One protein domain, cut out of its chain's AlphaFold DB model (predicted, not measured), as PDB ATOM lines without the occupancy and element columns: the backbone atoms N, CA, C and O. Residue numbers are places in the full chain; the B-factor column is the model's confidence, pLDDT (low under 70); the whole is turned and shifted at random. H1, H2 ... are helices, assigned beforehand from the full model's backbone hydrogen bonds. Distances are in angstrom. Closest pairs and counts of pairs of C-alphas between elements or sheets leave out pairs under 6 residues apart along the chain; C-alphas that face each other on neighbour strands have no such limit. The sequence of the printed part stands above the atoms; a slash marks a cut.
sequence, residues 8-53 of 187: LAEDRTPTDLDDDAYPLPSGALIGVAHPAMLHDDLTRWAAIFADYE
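What this domain is: This is residues 8 to 53 of the 187 residues of an uncharacterized protein of Actinoalloteichus hymeniacidonis (UniProt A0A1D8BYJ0). The model has little regular structure: one helix, H2, makes one side, and the very short H1 makes a corner at its start. The long unnamed stretch of residues 8 to 34 winds through a loop and then sticks out at residues 25 to 32 before folding back to H1. The printed part has 46 residues with two named helices, H1 then H2, and no named strand; the class is all helix, with only 15 residues in named elements. It is only just loose, close to compact, with a radius of gyration of the C-alphas of 11.4 A and spans of 29 by 25 by 15 A.

How they stand to each other: In H2, residues 41 to 51, every O i to N i+4 pair is within hydrogen-bond range. H1, residues 35 to 38, is too short for such a pair; its one O i to N i+3 pair is within range. H1 and H2 are close but not clearly touching; their closest C-alphas, those of Pro 35 and Leu 42, are 6.4 A apart.

Where its parts are: H2 is 15.3 A long, from C-alpha 41 at (165.162, 244.765, 124.885) to C-alpha 51 at (150.359, 243.991, 128.735). H1 is 5.3 A long, beginning at C-alpha 35.

The domain as a whole: The C-alphas farthest apart, of Gly 27 and Glu 53, are 31.2 A apart. The link H1 to H2 is tight. The printed part has no cut, and no printed residue is under 70 in pLDDT.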
ATOM      1  N   LEU A   8     159.768 249.000 137.987       92.75
ATOM      2  CA  LEU A   8     159.184 248.798 139.309       92.75
ATOM      3  C   LEU A   8     157.790 248.192 139.124       92.75
ATOM      4  O   LEU A   8     156.967 248.762 138.402       92.75
ATOM      5  N   ALA A   9     157.539 247.045 139.751       91.94
ATOM      6  CA  ALA A   9     156.204 246.473 139.871       91.94
ATOM      7  C   ALA A   9     155.310 247.335 140.787       91.94
ATOM      8  O   ALA A   9     155.751 248.341 141.352       91.94
ATOM      9  N   GLU A  10     154.033 246.969 140.928       89.94
ATOM     10  CA  GLU A  10     153.051 247.725 141.724       89.94
ATOM     11  C   GLU A  10     153.476 247.882 143.195       89.94
ATOM     12  O   GLU A  10     153.333 248.952 143.792       89.94
ATOM     13  N   ASP A  11     154.082 246.839 143.758       93.62
ATOM     14  CA  ASP A  11     154.639 246.812 145.113       93.62
ATOM     15  C   ASP A  11     156.006 247.516 145.231       93.62
ATOM     16  O   ASP A  11     156.585 247.584 146.317       93.62
ATOM     17  N   ARG A  12     156.496 248.096 144.125       91.50
ATOM     18  CA  ARG A  12     157.811 248.733 143.955       91.50
ATOM     19  C   ARG A  12     158.994 247.770 144.012       91.50
ATOM     20  O   ARG A  12     160.133 248.226 144.138       91.50
ATOM     21  N   THR A  13     158.754 246.473 143.874       94.31
ATOM     22  CA  THR A  13     159.824 245.502 143.665       94.31
ATOM     23  C   THR A  13     160.395 245.685 142.253       94.31
ATOM     24  O   THR A  13     159.627 245.814 141.296       94.31
ATOM     25  N   PRO A  14     161.726 245.747 142.080       95.94
ATOM     26  CA  PRO A  14     162.326 245.754 140.752       95.94
ATOM     27  C   PRO A  14     162.069 244.420 140.040       95.94
ATOM     28  O   PRO A  14     162.317 243.369 140.629       95.94
ATOM     29  N   THR A  15     161.622 244.460 138.784       96.62
ATOM     30  CA  THR A  15     161.467 243.269 137.936       96.62
ATOM     31  C   THR A  15     162.135 243.443 136.580       96.62
ATOM     32  O   THR A  15     162.216 244.561 136.056       96.62
ATOM     33  N   ASP A  16     162.673 242.351 136.043       95.31
ATOM     34  CA  ASP A  16     163.328 242.326 134.736       95.31
ATOM     35  C   ASP A  16     162.338 242.044 133.584       95.31
ATOM     36  O   ASP A  16     161.127 242.240 133.711       95.31
ATOM     37  N   LEU A  17     162.866 241.658 132.420       94.88
ATOM     38  CA  LEU A  17     162.095 241.386 131.203       94.88
ATOM     39  C   LEU A  17     161.311 240.072 131.223       94.88
ATOM     40  O   LEU A  17     160.451 239.878 130.361       94.88
ATOM     41  N   ASP A  18     161.650 239.171 132.137       94.38
ATOM     42  CA  ASP A  18     160.964 237.897 132.341       94.38
ATOM     43  C   ASP A  18     159.980 237.990 133.523       94.38
ATOM     44  O   ASP A  18     159.340 237.010 133.896       94.38
ATOM     45  N   ASP A  19     159.806 239.209 134.052       91.62
ATOM     46  CA  ASP A  19     159.012 239.554 135.231       91.62
ATOM     47  C   ASP A  19     159.505 238.908 136.532       91.62
ATOM     48  O   ASP A  19     158.794 238.858 137.540       91.62
ATOM     49  N   ASP A  20     160.761 238.465 136.527       94.56
ATOM     50  CA  ASP A  20     161.431 237.929 137.695       94.56
ATOM     51  C   ASP A  20     161.940 239.067 138.587       94.56
ATOM     52  O   ASP A  20     162.284 240.167 138.134       94.56
ATOM     53  N   ALA A  21     161.991 238.808 139.896       94.75
ATOM     54  CA  ALA A  21     162.521 239.764 140.859       94.75
ATOM     55  C   ALA A  21     163.987 240.078 140.535       94.75
ATOM     56  O   ALA A  21     164.847 239.197 140.572       94.75
ATOM     57  N   TYR A  22     164.278 241.353 140.286       95.00
ATOM     58  CA  TYR A  22     165.607 241.820 139.922       95.00
ATOM     59  C   TYR A  22     166.337 242.390 141.154       95.00
ATOM     60  O   TYR A  22     166.054 243.511 141.592       95.00
ATOM     61  N   PRO A  23     167.288 241.656 141.763       92.69
ATOM     62  CA  PRO A  23     167.997 242.141 142.939       92.69
ATOM     63  C   PRO A  23     168.970 243.259 142.550       92.69
ATOM     64  O   PRO A  23     169.991 243.021 141.904       92.69
ATOM     65  N   LEU A  24     168.683 244.488 142.985       91.12
ATOM     66  CA  LEU A  24     169.554 245.635 142.733       91.12
ATOM     67  C   LEU A  24     170.899 245.468 143.465       91.12
ATOM     68  O   LEU A  24     170.914 245.383 144.698       91.12
ATOM     69  N   PRO A  25     172.040 245.464 142.747       89.31
ATOM     70  CA  PRO A  25     173.347 245.391 143.383       89.31
ATOM     71  C   PRO A  25     173.594 246.590 144.304       89.31
ATOM     72  O   PRO A  25     173.258 247.731 143.975       89.31
ATOM     73  N   SER A  26     174.243 246.349 145.444       91.81
ATOM     74  CA  SER A  26     174.674 247.435 146.329       91.81
ATOM     75  C   SER A  26     175.638 248.369 145.591       91.81
ATOM     76  O   SER A  26     176.605 247.915 144.981       91.81
ATOM     77  N   GLY A  27     175.368 249.677 145.635       89.25
ATOM     78  CA  GLY A  27     176.165 250.690 144.937       89.25
ATOM     79  C   GLY A  27     175.867 250.834 143.440       89.25
ATOM     80  O   GLY A  27     176.597 251.550 142.755       89.25
ATOM     81  N   ALA A  28     174.814 250.192 142.919       90.62
ATOM     82  CA  ALA A  28     174.383 250.396 141.540       90.62
ATOM     83  C   ALA A  28     173.982 251.860 141.284       90.62
ATOM     84  O   ALA A  28     173.261 252.476 142.072       90.62
ATOM     85  N   LEU A  29     174.420 252.404 140.147       92.81
ATOM     86  CA  LEU A  29     173.924 253.679 139.634       92.81
ATOM     87  C   LEU A  29     172.640 253.420 138.847       92.81
ATOM     88  O   LEU A  29     172.653 252.700 137.850       92.81
ATOM     89  N   ILE A  30     171.536 254.012 139.300       92.12
ATOM     90  CA  ILE A  30     170.220 253.871 138.675       92.12
ATOM     91  C   ILE A  30     169.922 255.138 137.877       92.12
ATOM     92  O   ILE A  30     170.043 256.250 138.389       92.12
ATOM     93  N   GLY A  31     169.519 254.959 136.622       90.62
ATOM     94  CA  GLY A  31     169.093 256.034 135.733       90.62
ATOM     95  C   GLY A  31     167.744 255.723 135.098       90.62
ATOM     96  O   GLY A  31     167.311 254.573 135.051       90.62
ATOM     97  N   VAL A  32     167.078 256.759 134.590       89.44
ATOM     98  CA  VAL A  32     165.872 256.589 133.773       89.44
ATOM     99  C   VAL A  32     166.280 255.999 132.427       89.44
ATOM    100  O   VAL A  32     167.116 256.572 131.729       89.44
ATOM    101  N   ALA A  33     165.688 254.859 132.061       89.56
ATOM    102  CA  ALA A  33     165.996 254.190 130.804       89.56
ATOM    103  C   ALA A  33     165.654 255.082 129.603       89.56
ATOM    104  O   ALA A  33     164.537 255.590 129.480       89.56
ATOM    105  N   HIS A  34     166.605 255.248 128.692       89.00
ATOM    106  CA  HIS A  34     166.363 255.888 127.406       89.00
ATOM    107  C   HIS A  34     166.173 254.806 126.330       89.00
ATOM    108  O   HIS A  34     166.927 253.836 126.355       89.00
ATOM    109  N   PRO A  35     165.247 254.948 125.360       89.38
ATOM    110  CA  PRO A  35     165.004 253.921 124.336       89.38
ATOM    111  C   PRO A  35     166.259 253.477 123.596       89.38
ATOM    112  O   PRO A  35     166.488 252.286 123.420       89.38
ATOM    113  N   ALA A  36     167.114 254.442 123.250       88.38
ATOM    114  CA  ALA A  36     168.393 254.178 122.599       88.38
ATOM    115  C   ALA A  36     169.319 253.257 123.414       88.38
ATOM    116  O   ALA A  36     170.135 252.565 122.837       88.38
ATOM    117  N   MET A  37     169.178 253.214 124.742       88.56
ATOM    118  CA  MET A  37     169.999 252.368 125.612       88.56
ATOM    119  C   MET A  37     169.454 250.942 125.746       88.56
ATOM    120  O   MET A  37     170.181 250.075 126.223       88.56
ATOM    121  N   LEU A  38     168.196 250.697 125.364       89.12
ATOM    122  CA  LEU A  38     167.531 249.403 125.544       89.12
ATOM    123  C   LEU A  38     167.786 248.430 124.390       89.12
ATOM    124  O   LEU A  38     167.624 247.235 124.589       89.12
ATOM    125  N   HIS A  39     168.223 248.907 123.220       86.00
ATOM    126  CA  HIS A  39     168.586 248.050 122.083       86.00
ATOM    127  C   HIS A  39     167.498 246.995 121.783       86.00
ATOM    128  O   HIS A  39     166.329 247.348 121.615       86.00
ATOM    129  N   ASP A  40     167.866 245.713 121.756       87.69
ATOM    130  CA  ASP A  40     166.970 244.588 121.472       87.69
ATOM    131  C   ASP A  40     165.879 244.403 122.546       87.69
ATOM    132  O   ASP A  40     164.779 243.931 122.243       87.69
ATOM    133  N   ASP A  41     166.123 244.855 123.781       91.00
ATOM    134  CA  ASP A  41     165.162 244.765 124.885       91.00
ATOM    135  C   ASP A  41     164.002 245.754 124.733       91.00
ATOM    136  O   ASP A  41     162.954 245.588 125.361       91.00
ATOM    137  N   LEU A  42     164.147 246.784 123.892       90.62
ATOM    138  CA  LEU A  42     163.154 247.846 123.737       90.62
ATOM    139  C   LEU A  42     161.772 247.305 123.354       90.62
ATOM    140  O   LEU A  42     160.762 247.732 123.909       90.62
ATOM    141  N   THR A  43     161.731 246.342 122.431       90.38
ATOM    142  CA  THR A  43     160.474 245.729 121.973       90.38
ATOM    143  C   THR A  43     159.821 244.909 123.083       90.38
ATOM    144  O   THR A  43     158.601 244.939 123.235       90.38
ATOM    145  N   ARG A  44     160.625 244.216 123.899       93.50
ATOM    146  CA  ARG A  44     160.127 243.434 125.036       93.50
ATOM    147  C   ARG A  44     159.580 244.349 126.131       93.50
ATOM    148  O   ARG A  44     158.477 244.124 126.613       93.50
ATOM    149  N   TRP A  45     160.281 245.440 126.443       93.56
ATOM    150  CA  TRP A  45     159.765 246.468 127.349       93.56
ATOM    151  C   TRP A  45     158.478 247.107 126.833       93.56
ATOM    152  O   TRP A  45     157.558 247.333 127.615       93.56
ATOM    153  N   ALA A  46     158.383 247.380 125.530       91.44
ATOM    154  CA  ALA A  46     157.166 247.920 124.933       91.44
ATOM    155  C   ALA A  46     155.976 246.964 125.104       91.44
ATOM    156  O   ALA A  46     154.886 247.423 125.446       91.44
ATOM    157  N   ALA A  47     156.195 245.656 124.925       91.94
ATOM    158  CA  ALA A  47     155.183 244.630 125.165       91.94
ATOM    159  C   ALA A  47     154.754 244.594 126.638       91.94
ATOM    160  O   ALA A  47     153.568 244.710 126.912       91.94
ATOM    161  N   ILE A  48     155.700 244.582 127.585       93.25
ATOM    162  CA  ILE A  48     155.396 244.611 129.028       93.25
ATOM    163  C   ILE A  48     154.554 245.839 129.397       93.25
ATOM    164  O   ILE A  48     153.580 245.727 130.135       93.25
ATOM    165  N   PHE A  49     154.900 247.023 128.882       91.56
ATOM    166  CA  PHE A  49     154.110 248.232 129.135       91.56
ATOM    167  C   PHE A  49     152.689 248.127 128.575       91.56
ATOM    168  O   PHE A  49     151.768 248.648 129.198       91.56
ATOM    169  N   ALA A  50     152.510 247.483 127.421       90.62
ATOM    170  CA  ALA A  50     151.193 247.256 126.840       90.62
ATOM    171  C   ALA A  50     150.386 246.225 127.644       90.62
ATOM    172  O   ALA A  50     149.236 246.499 127.978       90.62
ATOM    173  N   ASP A  51     150.997 245.095 128.006       92.69
ATOM    174  CA  ASP A  51     150.359 243.991 128.735       92.69
ATOM    175  C   ASP A  51     149.891 244.417 130.132       92.69
ATOM    176  O   ASP A  51     148.807 244.041 130.575       92.69
ATOM    177  N   TYR A  52     150.688 245.246 130.810       92.12
ATOM    178  CA  TYR A  52     150.360 245.809 132.121       92.12
ATOM    179  C   TYR A  52     149.594 247.139 132.050       92.12
ATOM    180  O   TYR A  52     149.413 247.790 133.080       92.12
ATOM    181  N   GLU A  53     149.184 247.576 130.853       92.12
ATOM    182  CA  GLU A  53     148.484 248.847 130.615       92.12
ATOM    183  C   GLU A  53     149.171 250.057 131.290       92.12
ATOM    184  O   GLU A  53     148.535 250.983 131.805       92.12
TER     185      GLU A  53